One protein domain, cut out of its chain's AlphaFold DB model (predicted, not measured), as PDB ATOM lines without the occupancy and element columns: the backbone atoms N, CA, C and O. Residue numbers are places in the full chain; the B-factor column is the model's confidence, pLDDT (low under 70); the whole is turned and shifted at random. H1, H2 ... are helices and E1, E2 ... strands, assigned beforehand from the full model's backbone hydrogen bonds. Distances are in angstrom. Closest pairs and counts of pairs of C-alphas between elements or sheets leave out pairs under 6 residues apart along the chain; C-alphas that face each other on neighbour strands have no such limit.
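This is residues 37 to 129 and 136 to 152 of the 251 residues of an uncharacterized protein of Bacteroidetes bacterium (UniProt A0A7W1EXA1). One broad, twisted sheet of seven strands forms a wall, with a long loop stretch from residues 45 to 76 running over one face and along the strand ends, and the other face bare. A single short turn of helix, H1, only grazes the sheet. The printed part has 110 residues, with H1 and then E1 to E7 along the chain; the sheet's order is E1 E2 E3 E4 E5 E6 E7, all antiparallel. The class is mostly strand, though under half of the residues are in named elements. It is compact, with a radius of gyration of the C-alphas of 13.7 A, and flat, spanning 36 by 34 by 18 A.

E1, residues 77 to 83, begins at C-alpha 77 (49.928, -15.537, -111.906) and is 20.6 A long. E2 is residues 88 to 95, 20.7 A; E3, 98 to 105, 19.2 A; E4, 111 to 116, 14.3 A; E5, 122 to 128, 20.2 A; E6, 136 to 141, 16.7 A. E7, residues 144 to 151, 20.6 A, ends at C-alpha 151 (79.934, -26.569, -104.984). H1 is residues 41 to 44, 5.5 A.

E1 to E5 form a meander, each strand the antiparallel neighbour of the one before. Within hydrogen-bond range are N 79 and O 92 of hairpin E1 and E2, 2.8 A, and N 104 and O 113 of hairpin E3 and E4, 2.9 A. E3 bends by 77 degrees at residue 101. Edge strands E1 and E7 are apart. The closest C-alphas of H1 and E1 are those of Gln 41 and Tyr 83, 7.0 A. H1 is too short for an O i to N i+4 pair; its one O i to N i+3 pair is within range.

The farthest C-alphas, Gln 71 and Tyr 152, are 43.9 A apart. Residues 130 to 135 are cut out, leaving 9.0 A between C-alphas 129 and 136. The link from H1 to E1 is long, 32 residues. No printed residue is under 70 in pLDDT.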
ATOM      1  N   LYS A  37      57.557  -0.850-105.621       90.12
ATOM      2  CA  LYS A  37      58.665  -0.957-104.666       90.12
ATOM      3  C   LYS A  37      59.906  -1.499-105.383       90.12
ATOM      4  O   LYS A  37      59.831  -2.512-106.073       90.12
ATOM      5  N   ARG A  38      61.030  -0.802-105.223       94.94
ATOM      6  CA  ARG A  38      62.337  -1.177-105.775       94.94
ATOM      7  C   ARG A  38      63.309  -1.497-104.647       94.94
ATOM      8  O   ARG A  38      63.091  -1.081-103.509       94.94
ATOM      9  N   TYR A  39      64.373  -2.219-104.977       96.81
ATOM     10  CA  TYR A  39      65.351  -2.719-104.009       96.81
ATOM     11  C   TYR A  39      66.781  -2.379-104.438       96.81
ATOM     12  O   TYR A  39      67.068  -2.328-105.634       96.81
ATOM     13  N   LEU A  40      67.684  -2.163-103.483       97.50
ATOM     14  CA  LEU A  40      69.126  -2.169-103.739       97.50
ATOM     15  C   LEU A  40      69.658  -3.589-103.530       97.50
ATOM     16  O   LEU A  40      69.206  -4.271-102.609       97.50
ATOM     17  N   GLN A  41      70.637  -4.034-104.327       97.00
ATOM     18  CA  GLN A  41      71.197  -5.387-104.191       97.00
ATOM     19  C   GLN A  41      71.690  -5.682-102.769       97.00
ATOM     20  O   GLN A  41      71.360  -6.726-102.211       97.00
ATOM     21  N   LYS A  42      72.408  -4.733-102.159       96.44
ATOM     22  CA  LYS A  42      72.945  -4.854-100.795       96.44
ATOM     23  C   LYS A  42      71.886  -5.070 -99.703       96.44
ATOM     24  O   LYS A  42      72.236  -5.531 -98.626       96.44
ATOM     25  N   ASP A  43      70.622  -4.739 -99.973       96.56
ATOM     26  CA  ASP A  43      69.535  -4.857 -98.993       96.56
ATOM     27  C   ASP A  43      68.796  -6.203 -99.111       96.56
ATOM     28  O   ASP A  43      68.017  -6.558 -98.228       96.56
ATOM     29  N   VAL A  44      68.996  -6.944-100.212       96.69
ATOM     30  CA  VAL A  44      68.241  -8.178-100.515       96.69
ATOM     31  C   VAL A  44      69.112  -9.403-100.782       96.69
ATOM     32  O   VAL A  44      68.596 -10.519-100.737       96.69
ATOM     33  N   VAL A  45      70.405  -9.219-101.064       96.50
ATOM     34  CA  VAL A  45      71.365 -10.308-101.283       96.50
ATOM     35  C   VAL A  45      72.216 -10.501-100.034       96.50
ATOM     36  O   VAL A  45      73.059  -9.664 -99.717       96.50
ATOM     37  N   ASP A  46      72.034 -11.636 -99.361       95.06
ATOM     38  CA  ASP A  46      72.967 -12.107 -98.338       95.06
ATOM     39  C   ASP A  46      74.177 -12.792 -98.995       95.06
ATOM     40  O   ASP A  46      74.025 -13.568 -99.944       95.06
ATOM     41  N   THR A  47      75.388 -12.531 -98.501       88.94
ATOM     42  CA  THR A  47      76.628 -13.044 -99.110       88.94
ATOM     43  C   THR A  47      76.801 -14.558 -98.964       88.94
ATOM     44  O   THR A  47      77.518 -15.172 -99.756       88.94
ATOM     45  N   VAL A  48      76.134 -15.178 -97.988       90.12
ATOM     46  CA  VAL A  48      76.198 -16.619 -97.710       90.12
ATOM     47  C   VAL A  48      74.955 -17.323 -98.252       90.12
ATOM     48  O   VAL A  48      75.031 -18.381 -98.881       90.12
ATOM     49  N   GLU A  49      73.787 -16.731 -98.056       92.62
ATOM     50  CA  GLU A  49      72.489 -17.364 -98.251       92.62
ATOM     51  C   GLU A  49      71.724 -16.851 -99.478       92.62
ATOM     52  O   GLU A  49      70.737 -17.477 -99.880       92.62
ATOM     53  N   GLY A  50      72.202 -15.782-100.119       94.94
ATOM     54  CA  GLY A  50      71.613 -15.207-101.325       94.94
ATOM     55  C   GLY A  50      70.276 -14.497-101.078       94.94
ATOM     56  O   GLY A  50      70.039 -13.943-100.005       94.94
ATOM     57  N   ILE A  51      69.373 -14.502-102.064       97.50
ATOM     58  CA  ILE A  51      68.098 -13.760-102.001       97.50
ATOM     59  C   ILE A  51      67.006 -14.602-101.324       97.50
ATOM     60  O   ILE A  51      66.219 -15.288-101.979       97.50
ATOM     61  N   LYS A  52      66.926 -14.545 -99.988       96.31
ATOM     62  CA  LYS A  52      65.974 -15.340 -99.179       96.31
ATOM     63  C   LYS A  52      64.613 -14.698 -98.905       96.31
ATOM     64  O   LYS A  52      63.730 -15.374 -98.386       96.31
ATOM     65  N   MET A  53      64.406 -13.429 -99.251       96.31
ATOM     66  CA  MET A  53      63.188 -12.686 -98.876       96.31
ATOM     67  C   MET A  53      61.865 -13.314 -99.365       96.31
ATOM     68  O   MET A  53      60.810 -13.050 -98.786       96.31
ATOM     69  N   TYR A  54      61.916 -14.150-100.408       97.12
ATOM     70  CA  TYR A  54      60.756 -14.855-100.963       97.12
ATOM     71  C   TYR A  54      60.495 -16.215-100.302       97.12
ATOM     72  O   TYR A  54      59.415 -16.764-100.486       97.12
ATOM     73  N   ASN A  55      61.424 -16.743 -99.492       96.31
ATOM     74  CA  ASN A  55      61.292 -18.066 -98.871       96.31
ATOM     75  C   ASN A  55      60.050 -18.179 -97.979       96.31
ATOM     76  O   ASN A  55      59.408 -19.222 -97.950       96.31
ATOM     77  N   ARG A  56      59.662 -17.084 -97.317       96.94
ATOM     78  CA  ARG A  56      58.441 -17.018 -96.499       96.94
ATOM     79  C   ARG A  56      57.152 -17.305 -97.283       96.94
ATOM     80  O   ARG A  56      56.135 -17.586 -96.669       96.94
ATOM     81  N   LEU A  57      57.184 -17.207 -98.615       96.81
ATOM     82  CA  LEU A  57      56.037 -17.430 -99.503       96.81
ATOM     83  C   LEU A  57      55.959 -18.875-100.022       96.81
ATOM     84  O   LEU A  57      55.073 -19.181-100.819       96.81
ATOM     85  N   ILE A  58      56.899 -19.740 -99.624       95.88
ATOM     86  CA  ILE A  58      57.067 -21.097-100.153       95.88
ATOM     87  C   ILE A  58      56.656 -22.099 -99.075       95.88
ATOM     88  O   ILE A  58      57.433 -22.444 -98.186       95.88
ATOM     89  N   GLU A  59      55.427 -22.591 -99.165       93.38
ATOM     90  CA  GLU A  59      54.847 -23.499 -98.167       93.38
ATOM     91  C   GLU A  59      55.645 -24.800 -98.002       93.38
ATOM     92  O   GLU A  59      55.904 -25.227 -96.881       93.38
ATOM     93  N   ALA A  60      56.138 -25.367 -99.107       93.56
ATOM     94  CA  ALA A  60      56.874 -26.635 -99.130       93.56
ATOM     95  C   ALA A  60      58.205 -26.624 -98.344       93.56
ATOM     96  O   ALA A  60      58.794 -27.680 -98.122       93.56
ATOM     97  N   ILE A  61      58.680 -25.446 -97.918       95.00
ATOM     98  CA  ILE A  61      59.849 -25.280 -97.036       95.00
ATOM     99  C   ILE A  61      59.498 -24.581 -95.709       95.00
ATOM    100  O   ILE A  61      60.380 -24.035 -95.048       95.00
ATOM    101  N   GLY A  62      58.216 -24.562 -95.330       93.38
ATOM    102  CA  GLY A  62      57.728 -23.964 -94.084       93.38
ATOM    103  C   GLY A  62      57.379 -22.474 -94.168       93.38
ATOM    104  O   GLY A  62      57.249 -21.825 -93.135       93.38
ATOM    105  N   GLY A  63      57.240 -21.909 -95.370       95.25
ATOM    106  CA  GLY A  63      56.779 -20.533 -95.558       95.25
ATOM    107  C   GLY A  63      55.314 -20.349 -95.145       95.25
ATOM    108  O   GLY A  63      54.407 -20.967 -95.705       95.25
ATOM    109  N   ASP A  64      55.077 -19.455 -94.192       95.25
ATOM    110  CA  ASP A  64      53.769 -19.190 -93.579       95.25
ATOM    111  C   ASP A  64      53.062 -17.943 -94.135       95.25
ATOM    112  O   ASP A  64      51.928 -17.641 -93.766       95.25
ATOM    113  N   SER A  65      53.720 -17.209 -95.031       97.06
ATOM    114  CA  SER A  65      53.265 -15.907 -95.497       97.06
ATOM    115  C   SER A  65      52.591 -15.977 -96.866       97.06
ATOM    116  O   SER A  65      52.953 -16.775 -97.730       97.06
ATOM    117  N   VAL A  66      51.691 -15.025 -97.108       97.31
ATOM    118  CA  VAL A  66      51.168 -14.699 -98.442       97.31
ATOM    119  C   VAL A  66      51.555 -13.274 -98.841       97.31
ATOM    120  O   VAL A  66      52.039 -12.478 -98.028       97.31
ATOM    121  N   THR A  67      51.387 -12.945-100.117       95.81
ATOM    122  CA  THR A  67      51.597 -11.598-100.653       95.81
ATOM    123  C   THR A  67      50.397 -11.131-101.468       95.81
ATOM    124  O   THR A  67      49.672 -11.937-102.053       95.81
ATOM    125  N   TYR A  68      50.205  -9.814-101.520       94.38
ATOM    126  CA  TYR A  68      49.028  -9.169-102.097       94.38
ATOM    127  C   TYR A  68      49.400  -8.295-103.301       94.38
ATOM    128  O   TYR A  68      50.530  -7.807-103.425       94.38
ATOM    129  N   ASN A  69      48.451  -8.106-104.211       90.81
ATOM    130  CA  ASN A  69      48.525  -7.104-105.264       90.81
ATOM    131  C   ASN A  69      48.160  -5.710-104.717       90.81
ATOM    132  O   ASN A  69      47.834  -5.543-103.541       90.81
ATOM    133  N   LYS A  70      48.214  -4.682-105.575       86.31
ATOM    134  CA  LYS A  70      47.941  -3.289-105.168       86.31
ATOM    135  C   LYS A  70      46.506  -3.070-104.679       86.31
ATOM    136  O   LYS A  70      46.260  -2.124-103.943       86.31
ATOM    137  N   GLN A  71      45.575  -3.921-105.095       88.94
ATOM    138  CA  GLN A  71      44.169  -3.883-104.711       88.94
ATOM    139  C   GLN A  71      43.894  -4.642-103.400       88.94
ATOM    140  O   GLN A  71      42.754  -4.674-102.952       88.94
ATOM    141  N   GLY A  72      44.916  -5.251-102.788       90.44
ATOM    142  CA  GLY A  72      44.794  -5.995-101.532       90.44
ATOM    143  C   GLY A  72      44.349  -7.450-101.691       90.44
ATOM    144  O   GLY A  72      44.223  -8.151-100.693       90.44
ATOM    145  N   TYR A  73      44.153  -7.940-102.918       93.88
ATOM    146  CA  TYR A  73      43.887  -9.360-103.160       93.88
ATOM    147  C   TYR A  73      45.187 -10.154-103.179       93.88
ATOM    148  O   TYR A  73      46.238  -9.622-103.540       93.88
ATOM    149  N   ASN A  74      45.121 -11.443-102.853       97.38
ATOM    150  CA  ASN A  74      46.257 -12.353-102.982       97.38
ATOM    151  C   ASN A  74      46.865 -12.272-104.392       97.38
ATOM    152  O   ASN A  74      46.134 -12.250-105.387       97.38
ATOM    153  N   LYS A  75      48.201 -12.215-104.496       96.31
ATOM    154  CA  LYS A  75      48.869 -12.241-105.806       96.31
ATOM    155  C   LYS A  75      48.543 -13.547-106.531       96.31
ATOM    156  O   LYS A  75      48.564 -14.620-105.934       96.31
ATOM    157  N   GLN A  76      48.303 -13.427-107.831       97.56
ATOM    158  CA  GLN A  76      48.027 -14.536-108.740       97.56
ATOM    159  C   GLN A  76      48.902 -14.390-109.987       97.56
ATOM    160  O   GLN A  76      49.253 -13.270-110.377       97.56
ATOM    161  N   GLY A  77      49.226 -15.507-110.629       97.69
ATOM    162  CA  GLY A  77      49.928 -15.537-111.906       97.69
ATOM    163  C   GLY A  77      51.370 -15.029-111.844       97.69
ATOM    164  O   GLY A  77      52.012 -15.018-110.792       97.69
ATOM    165  N   TRP A  78      51.892 -14.615-112.999       97.88
ATOM    166  CA  TRP A  78      53.255 -14.099-113.118       97.88
ATOM    167  C   TRP A  78      53.389 -12.706-112.508       97.88
ATOM    168  O   TRP A  78      52.656 -11.786-112.862       97.88
ATOM    169  N   ASN A  79      54.357 -12.556-111.609       97.00
ATOM    170  CA  ASN A  79      54.682 -11.309-110.936       97.00
ATOM    171  C   ASN A  79      56.190 -11.069-110.980       97.00
ATOM    172  O   ASN A  79      56.982 -12.013-110.944       97.00
ATOM    173  N   GLU A  80      56.566  -9.795-111.029       97.31
ATOM    174  CA  GLU A  80      57.954  -9.366-111.130       97.31
ATOM    175  C   GLU A  80      58.265  -8.280-110.102       97.31
ATOM    176  O   GLU A  80      57.447  -7.391-109.856       97.31
ATOM    177  N   ASP A  81      59.466  -8.351-109.535       97.25
ATOM    178  CA  ASP A  81      60.054  -7.295-108.716       97.25
ATOM    179  C   ASP A  81      61.401  -6.889-109.324       97.25
ATOM    180  O   ASP A  81      62.059  -7.667-110.024       97.25
ATOM    181  N   TYR A  82      61.822  -5.656-109.055       97.94
ATOM    182  CA  TYR A  82      62.948  -5.040-109.745       97.94
ATOM    183  C   TYR A  82      63.853  -4.259-108.797       97.94
ATOM    184  O   TYR A  82      63.408  -3.680-107.800       97.94
ATOM    185  N   TYR A  83      65.120  -4.155-109.178       98.19
ATOM    186  CA  TYR A  83      66.081  -3.268-108.543       98.19
ATOM    187  C   TYR A  83      65.784  -1.788-108.826       98.19
ATOM    188  O   TYR A  83      65.037  -1.447-109.753       98.19
ATOM    189  N   VAL A  84      66.401  -0.896-108.045       97.50
ATOM    190  CA  VAL A  84      66.379   0.563-108.271       97.50
ATOM    191  C   VAL A  84      66.936   0.915-109.651       97.50
ATOM    192  O   VAL A  84      66.392   1.793-110.312       97.50
ATOM    193  N   SER A  85      67.940   0.177-110.135       96.81
ATOM    194  CA  SER A  85      68.473   0.322-111.499       96.81
ATOM    195  C   SER A  85      67.481  -0.027-112.613       96.81
ATOM    196  O   SER A  85      67.769   0.206-113.784       96.81
ATOM    197  N   GLY A  86      66.329  -0.619-112.284       96.12
ATOM    198  CA  GLY A  86      65.347  -1.087-113.257       96.12
ATOM    199  C   GLY A  86      65.552  -2.530-113.715       96.12
ATOM    200  O   GLY A  86      64.669  -3.076-114.372       96.12
ATOM    201  N   LYS A  87      66.665  -3.174-113.344       98.00
ATOM    202  CA  LYS A  87      66.935  -4.576-113.689       98.00
ATOM    203  C   LYS A  87      66.036  -5.539-112.913       98.00
ATOM    204  O   LYS A  87      65.614  -5.245-111.794       98.00
ATOM    205  N   LEU A  88      65.740  -6.685-113.524       98.44
ATOM    206  CA  LEU A  88      64.888  -7.720-112.942       98.44
ATOM    207  C   LEU A  88      65.553  -8.306-111.689       98.44
ATOM    208  O   LEU A  88      66.703  -8.723-111.754       98.44
ATOM    209  N   LEU A  89      64.829  -8.334-110.570       98.62
ATOM    210  CA  LEU A  89      65.251  -8.974-109.317       98.62
ATOM    211  C   LEU A  89      64.585 -10.343-109.169       98.62
ATOM    212  O   LEU A  89      65.222 -11.309-108.757       98.62
ATOM    213  N   HIS A  90      63.297 -10.423-109.491       98.56
ATOM    214  CA  HIS A  90      62.475 -11.599-109.257       98.56
ATOM    215  C   HIS A  90      61.435 -11.737-110.357       98.56
ATOM    216  O   HIS A  90      60.819 -10.749-110.754       98.56
ATOM    217  N   ARG A  91      61.199 -12.971-110.794       98.50
ATOM    218  CA  ARG A  91      60.045 -13.340-111.610       98.50
ATOM    219  C   ARG A  91      59.498 -14.669-111.120       98.50
ATOM    220  O   ARG A  91      60.189 -15.687-111.212       98.50
ATOM    221  N   GLY A  92      58.262 -14.661-110.641       98.12
ATOM    222  CA  GLY A  92      57.621 -15.833-110.058       98.12
ATOM    223  C   GLY A  92      56.166 -15.987-110.466       98.12
ATOM    224  O   GLY A  92      55.493 -15.004-110.770       98.12
ATOM    225  N   TYR A  93      55.690 -17.225-110.468       97.69
ATOM    226  CA  TYR A  93      54.283 -17.565-110.606       97.69
ATOM    227  C   TYR A  93      53.676 -17.798-109.223       97.69
ATOM    228  O   TYR A  93      54.247 -18.526-108.404       97.69
ATOM    229  N   TYR A  94      52.530 -17.175-108.975       97.25
ATOM    230  CA  TYR A  94      51.862 -17.166-107.682       97.25
ATOM    231  C   TYR A  94      50.463 -17.769-107.772       97.25
ATOM    232  O   TYR A  94      49.741 -17.512-108.736       97.25
ATOM    233  N   ILE A  95      50.080 -18.523-106.743       95.94
ATOM    234  CA  ILE A  95      48.706 -18.982-106.508       95.94
ATOM    235  C   ILE A  95      48.349 -18.601-105.074       95.94
ATOM    236  O   ILE A  95      49.102 -18.902-104.149       95.94
ATOM    237  N   ASP A  96      47.238 -17.888-104.899       95.94
ATOM    238  CA  ASP A  96      46.736 -17.439-103.592       95.94
ATOM    239  C   ASP A  96      47.797 -16.745-102.724       95.94
ATOM    240  O   ASP A  96      47.856 -16.892-101.504       95.94
ATOM    241  N   GLY A  97      48.641 -15.934-103.367       96.56
ATOM    242  CA  GLY A  97      49.678 -15.153-102.702       96.56
ATOM    243  C   GLY A  97      50.897 -15.968-102.269       96.56
ATOM    244  O   GLY A  97      51.806 -15.390-101.673       96.56
ATOM    245  N   ARG A  98      50.960 -17.264-102.590       96.19
ATOM    246  CA  ARG A  98      52.124 -18.139-102.376       96.19
ATOM    247  C   ARG A  98      52.933 -18.278-103.659       96.19
ATOM    248  O   ARG A  98      52.371 -18.257-104.752       96.19
ATOM    249  N   ALA A  99      54.251 -18.400-103.531       96.44
ATOM    250  CA  ALA A  99      55.149 -18.574-104.669       96.44
ATOM    251  C   ALA A  99      55.256 -20.061-105.033       96.44
ATOM    252  O   ALA A  99      55.588 -20.879-104.178       96.44
ATOM    253  N   ILE A 100      54.997 -20.388-106.301       95.69
ATOM    254  CA  ILE A 100      54.988 -21.768-106.811       95.69
ATOM    255  C   ILE A 100      56.316 -22.089-107.511       95.69
ATOM    256  O   ILE A 100      57.071 -22.993-107.159       95.69
ATOM    257  N   VAL A 101      56.665 -21.257-108.488       97.88
ATOM    258  CA  VAL A 101      57.926 -21.343-109.225       97.88
ATOM    259  C   VAL A 101      58.469 -19.944-109.416       97.88
ATOM    260  O   VAL A 101      57.710 -19.028-109.735       97.88
ATOM    261  N   PHE A 102      59.769 -19.750-109.234       98.50
ATOM    262  CA  PHE A 102      60.379 -18.459-109.523       98.50
ATOM    263  C   PHE A 102      61.865 -18.542-109.831       98.50
ATOM    264  O   PHE A 102      62.547 -19.526-109.540       98.50
ATOM    265  N   LYS A 103      62.362 -17.448-110.405       98.81
ATOM    266  CA  LYS A 103      63.785 -17.144-110.487       98.81
ATOM    267  C   LYS A 103      64.065 -15.805-109.828       98.81
ATOM    268  O   LYS A 103      63.295 -14.860-110.018       98.81
ATOM    269  N   ASN A 104      65.180 -15.732-109.112       98.75
ATOM    270  CA  ASN A 104      65.782 -14.459-108.737       98.75
ATOM    271  C   ASN A 104      67.060 -14.238-109.535       98.75
ATOM    272  O   ASN A 104      67.691 -15.185-110.015       98.75
ATOM    273  N   PHE A 105      67.441 -12.977-109.643       98.75
ATOM    274  CA  PHE A 105      68.593 -12.532-110.404       98.75
ATOM    275  C   PHE A 105      69.392 -11.554-109.560       98.75
ATOM    276  O   PHE A 105      68.803 -10.783-108.810       98.75
ATOM    277  N   PHE A 106      70.711 -11.579-109.702       98.50
ATOM    278  CA  PHE A 106      71.577 -10.500-109.243       98.50
ATOM    279  C   PHE A 106      71.351  -9.245-110.095       98.50
ATOM    280  O   PHE A 106      70.878  -9.316-111.233       98.50
ATOM    281  N   GLU A 107      71.777  -8.081-109.608       98.25
ATOM    282  CA  GLU A 107      71.678  -6.825-110.358       98.25
ATOM    283  C   GLU A 107      72.617  -6.800-111.576       98.25
ATOM    284  O   GLU A 107      72.476  -5.971-112.473       98.25
ATOM    285  N   ASN A 108      73.564  -7.732-111.692       97.31
ATOM    286  CA  ASN A 108      74.330  -7.924-112.925       97.31
ATOM    287  C   ASN A 108      73.529  -8.660-114.031       97.31
ATOM    288  O   ASN A 108      73.965  -8.667-115.179       97.31
ATOM    289  N   GLY A 109      72.346  -9.205-113.715       97.94
ATOM    290  CA  GLY A 109      71.459  -9.938-114.627       97.94
ATOM    291  C   GLY A 109      71.626 -11.461-114.600       97.94
ATOM    292  O   GLY A 109      70.814 -12.167-115.199       97.94
ATOM    293  N   GLN A 110      72.636 -11.986-113.905       98.31
ATOM    294  CA  GLN A 110      72.827 -13.425-113.741       98.31
ATOM    295  C   GLN A 110      71.787 -14.010-112.791       98.31
ATOM    296  O   GLN A 110      71.358 -13.360-111.837       98.31
ATOM    297  N   CYS A 111      71.379 -15.251-113.050       98.56
ATOM    298  CA  CYS A 111      70.459 -15.957-112.165       98.56
ATOM    299  C   CYS A 111      71.131 -16.190-110.807       98.56
ATOM    300  O   CYS A 111      72.258 -16.670-110.755       98.56
ATOM    301  N   GLU A 112      70.440 -15.843-109.723       98.50
ATOM    302  CA  GLU A 112      70.888 -16.119-108.356       98.50
ATOM    303  C   GLU A 112      70.269 -17.409-107.832       98.50
ATOM    304  O   GLU A 112      70.974 -18.221-107.238       98.50
ATOM    305  N   ARG A 113      68.974 -17.631-108.074       98.44
ATOM    306  CA  ARG A 113      68.320 -18.895-107.726       98.44
ATOM    307  C   ARG A 113      67.165 -19.244-108.635       98.44
ATOM    308  O   ARG A 113      66.494 -18.360-109.172       98.44
ATOM    309  N   THR A 114      66.888 -20.534-108.697       98.62
ATOM    310  CA  THR A 114      65.654 -21.110-109.215       98.62
ATOM    311  C   THR A 114      64.954 -21.838-108.073       98.62
ATOM    312  O   THR A 114      65.592 -22.474-107.230       98.62
ATOM    313  N   VAL A 115      63.632 -21.719-108.016       98.50
ATOM    314  CA  VAL A 115      62.807 -22.506-107.103       98.50
ATOM    315  C   VAL A 115      61.645 -23.104-107.865       98.50
ATOM    316  O   VAL A 115      60.977 -22.396-108.618       98.50
ATOM    317  N   VAL A 116      61.405 -24.392-107.642       97.44
ATOM    318  CA  VAL A 116      60.288 -25.139-108.215       97.44
ATOM    319  C   VAL A 116      59.612 -25.933-107.102       97.44
ATOM    320  O   VAL A 116      60.239 -26.833-106.538       97.44
ATOM    321  N   ASN A 117      58.341 -25.641-106.816       92.69
ATOM    322  CA  ASN A 117      57.462 -26.561-106.101       92.69
ATOM    323  C   ASN A 117      56.540 -27.269-107.120       92.69
ATOM    324  O   ASN A 117      55.681 -26.658-107.745       92.69
ATOM    325  N   PRO A 118      56.752 -28.553-107.428       87.50
ATOM    326  CA  PRO A 118      55.809 -29.261-108.292       87.50
ATOM    327  C   PRO A 118      54.499 -29.571-107.550       87.50
ATOM    328  O   PRO A 118      53.456 -29.721-108.183       87.50
ATOM    329  N   ASP A 119      54.553 -29.648-106.218       90.25
ATOM    330  CA  ASP A 119      53.433 -29.926-105.325       90.25
ATOM    331  C   ASP A 119      53.727 -29.386-103.903       90.25
ATOM    332  O   ASP A 119      54.833 -28.897-103.651       90.25
ATOM    333  N   PRO A 120      52.765 -29.443-102.960       87.38
ATOM    334  CA  PRO A 120      52.958 -28.927-101.601       87.38
ATOM    335  C   PRO A 120      54.031 -29.641-100.761       87.38
ATOM    336  O   PRO A 120      54.480 -29.084 -99.761       87.38
ATOM    337  N   LEU A 121      54.440 -30.861-101.125       92.50
ATOM    338  CA  LEU A 121      55.428 -31.643-100.380       92.50
ATOM    339  C   LEU A 121      56.843 -31.453-100.923       92.50
ATOM    340  O   LEU A 121      57.790 -31.509-100.144       92.50
ATOM    341  N   HIS A 122      57.017 -31.252-102.225       95.81
ATOM    342  CA  HIS A 122      58.342 -31.160-102.833       95.81
ATOM    343  C   HIS A 122      58.749 -29.716-103.119       95.81
ATOM    344  O   HIS A 122      57.965 -28.902-103.604       95.81
ATOM    345  N   CYS A 123      60.023 -29.406-102.895       97.81
ATOM    346  CA  CYS A 123      60.608 -28.147-103.341       97.81
ATOM    347  C   CYS A 123      62.059 -28.356-103.751       97.81
ATOM    348  O   CYS A 123      62.865 -28.852-102.968       97.81
ATOM    349  N   ASN A 124      62.409 -27.908-104.951       98.25
ATOM    350  CA  ASN A 124      63.784 -27.885-105.428       98.25
ATOM    351  C   ASN A 124      64.269 -26.442-105.460       98.25
ATOM    352  O   ASN A 124      63.611 -25.580-106.043       98.25
ATOM    353  N   ILE A 125      65.406 -26.188-104.817       98.38
ATOM    354  CA  ILE A 125      66.065 -24.882-104.802       98.38
ATOM    355  C   ILE A 125      67.468 -25.059-105.359       98.38
ATOM    356  O   ILE A 125      68.270 -25.791-104.779       98.38
ATOM    357  N   GLU A 126      67.784 -24.351-106.434       98.62
ATOM    358  CA  GLU A 126      69.148 -24.233-106.946       98.62
ATOM    359  C   GLU A 126      69.607 -22.795-106.768       98.62
ATOM    360  O   GLU A 126      68.862 -21.854-107.037       98.62
ATOM    361  N   ILE A 127      70.836 -22.622-106.300       98.44
ATOM    362  CA  ILE A 127      71.446 -21.326-106.035       98.44
ATOM    363  C   ILE A 127      72.757 -21.261-106.803       98.44
ATOM    364  O   ILE A 127      73.516 -22.234-106.829       98.44
ATOM    365  N   PHE A 128      73.043 -20.104-107.380       98.50
ATOM    366  CA  PHE A 128      74.172 -19.858-108.261       98.50
ATOM    367  C   PHE A 128      75.046 -18.727-107.708       98.50
ATOM    368  O   PHE A 128      74.598 -17.852-106.965       98.50
ATOM    369  N   TYR A 129      76.327 -18.771-108.048       97.75
ATOM    370  CA  TYR A 129      77.251 -17.660-107.864       97.75
ATOM    371  C   TYR A 129      76.980 -16.559-108.896       97.75
ATOM    372  O   TYR A 129      76.405 -16.813-109.952       97.75
ATOM    373  N   ARG A 136      74.763 -24.138-104.713       98.31
ATOM    374  CA  ARG A 136      74.028 -25.012-103.800       98.31
ATOM    375  C   ARG A 136      72.792 -25.562-104.494       98.31
ATOM    376  O   ARG A 136      72.151 -24.846-105.254       98.31
ATOM    377  N   GLN A 137      72.441 -26.803-104.203       98.56
ATOM    378  CA  GLN A 137      71.159 -27.391-104.563       98.56
ATOM    379  C   GLN A 137      70.569 -28.086-103.347       98.56
ATOM    380  O   GLN A 137      71.264 -28.842-102.669       98.56
ATOM    381  N   VAL A 138      69.292 -27.827-103.081       98.38
ATOM    382  CA  VAL A 138      68.557 -28.441-101.978       98.38
ATOM    383  C   VAL A 138      67.248 -29.013-102.495       98.38
ATOM    384  O   VAL A 138      66.481 -28.312-103.155       98.38
ATOM    385  N   ASN A 139      67.005 -30.282-102.183       98.25
ATOM    386  CA  ASN A 139      65.754 -30.967-102.478       98.25
ATOM    387  C   ASN A 139      65.027 -31.173-101.153       98.25
ATOM    388  O   ASN A 139      65.568 -31.809-100.245       98.25
ATOM    389  N   TYR A 140      63.821 -30.635-101.048       97.44
ATOM    390  CA  TYR A 140      62.977 -30.760 -99.874       97.44
ATOM    391  C   TYR A 140      61.866 -31.774-100.110       97.44
ATOM    392  O   TYR A 140      61.311 -31.864-101.207       97.44
ATOM    393  N   TYR A 141      61.520 -32.485 -99.043       96.06
ATOM    394  CA  TYR A 141      60.293 -33.258 -98.932       96.06
ATOM    395  C   TYR A 141      59.629 -32.925 -97.601       96.06
ATOM    396  O   TYR A 141      60.248 -33.080 -96.547       96.06
ATOM    397  N   ASN A 142      58.379 -32.477 -97.652       93.88
ATOM    398  CA  ASN A 142      57.569 -32.102 -96.501       93.88
ATOM    399  C   ASN A 142      58.298 -31.129 -95.551       93.88
ATOM    400  O   ASN A 142      58.395 -31.371 -94.350       93.88
ATOM    401  N   GLY A 143      58.898 -30.068 -96.103       94.44
ATOM    402  CA  GLY A 143      59.663 -29.079 -95.335       94.44
ATOM    403  C   GLY A 143      61.079 -29.498 -94.928       94.44
ATOM    404  O   GLY A 143      61.840 -28.657 -94.455       94.44
ATOM    405  N   LEU A 144      61.473 -30.758 -95.130       96.12
ATOM    406  CA  LEU A 144      62.758 -31.293 -94.669       96.12
ATOM    407  C   LEU A 144      63.783 -31.368 -95.817       96.12
ATOM    408  O   LEU A 144      63.435 -31.878 -96.885       96.12
ATOM    409  N   PRO A 145      65.034 -30.900 -95.631       96.50
ATOM    410  CA  PRO A 145      66.068 -30.885 -96.669       96.50
ATOM    411  C   PRO A 145      66.666 -32.285 -96.872       96.50
ATOM    412  O   PRO A 145      67.690 -32.642 -96.296       96.50
ATOM    413  N   GLN A 146      66.022 -33.082 -97.718       97.94
ATOM    414  CA  GLN A 146      66.401 -34.472 -97.981       97.94
ATOM    415  C   GLN A 146      67.787 -34.598 -98.605       97.94
ATOM    416  O   GLN A 146      68.531 -35.518 -98.273       97.94
ATOM    417  N   LYS A 147      68.124 -33.693 -99.530       98.50
ATOM    418  CA  LYS A 147      69.399 -33.715-100.254       98.50
ATOM    419  C   LYS A 147      69.982 -32.322-100.339       98.50
ATOM    420  O   LYS A 147      69.293 -31.407-100.790       98.50
ATOM    421  N   LEU A 148      71.249 -32.189 -99.971       98.62
ATOM    422  CA  LEU A 148      72.030 -30.964-100.050       98.62
ATOM    423  C   LEU A 148      73.317 -31.236-100.827       98.62
ATOM    424  O   LEU A 148      74.126 -32.072-100.432       98.62
ATOM    425  N   TYR A 149      73.527 -30.468-101.888       98.75
ATOM    426  CA  TYR A 149      74.770 -30.443-102.649       98.75
ATOM    427  C   TYR A 149      75.332 -29.025-102.620       98.75
ATOM    428  O   TYR A 149      74.609 -28.071-102.906       98.75
ATOM    429  N   GLU A 150      76.612 -28.873-102.291       98.62
ATOM    430  CA  GLU A 150      77.333 -27.606-102.415       98.62
ATOM    431  C   GLU A 150      78.526 -27.752-103.345       98.62
ATOM    432  O   GLU A 150      79.178 -28.798-103.393       98.62
ATOM    433  N   PHE A 151      78.851 -26.657-104.020       98.56
ATOM    434  CA  PHE A 151      79.934 -26.569-104.984       98.56
ATOM    435  C   PHE A 151      80.810 -25.362-104.661       98.56
ATOM    436  O   PHE A 151      80.335 -24.347-104.150       98.56
ATOM    437  N   TYR A 152      82.097 -25.470-104.964       98.19
ATOM    438  CA  TYR A 152      83.018 -24.343-104.951       98.19
ATOM    439  C   TYR A 152      82.731 -23.392-106.120       98.19
ATOM    440  O   TYR A 152      82.114 -23.761-107.119       98.19
TER     441      TYR A 152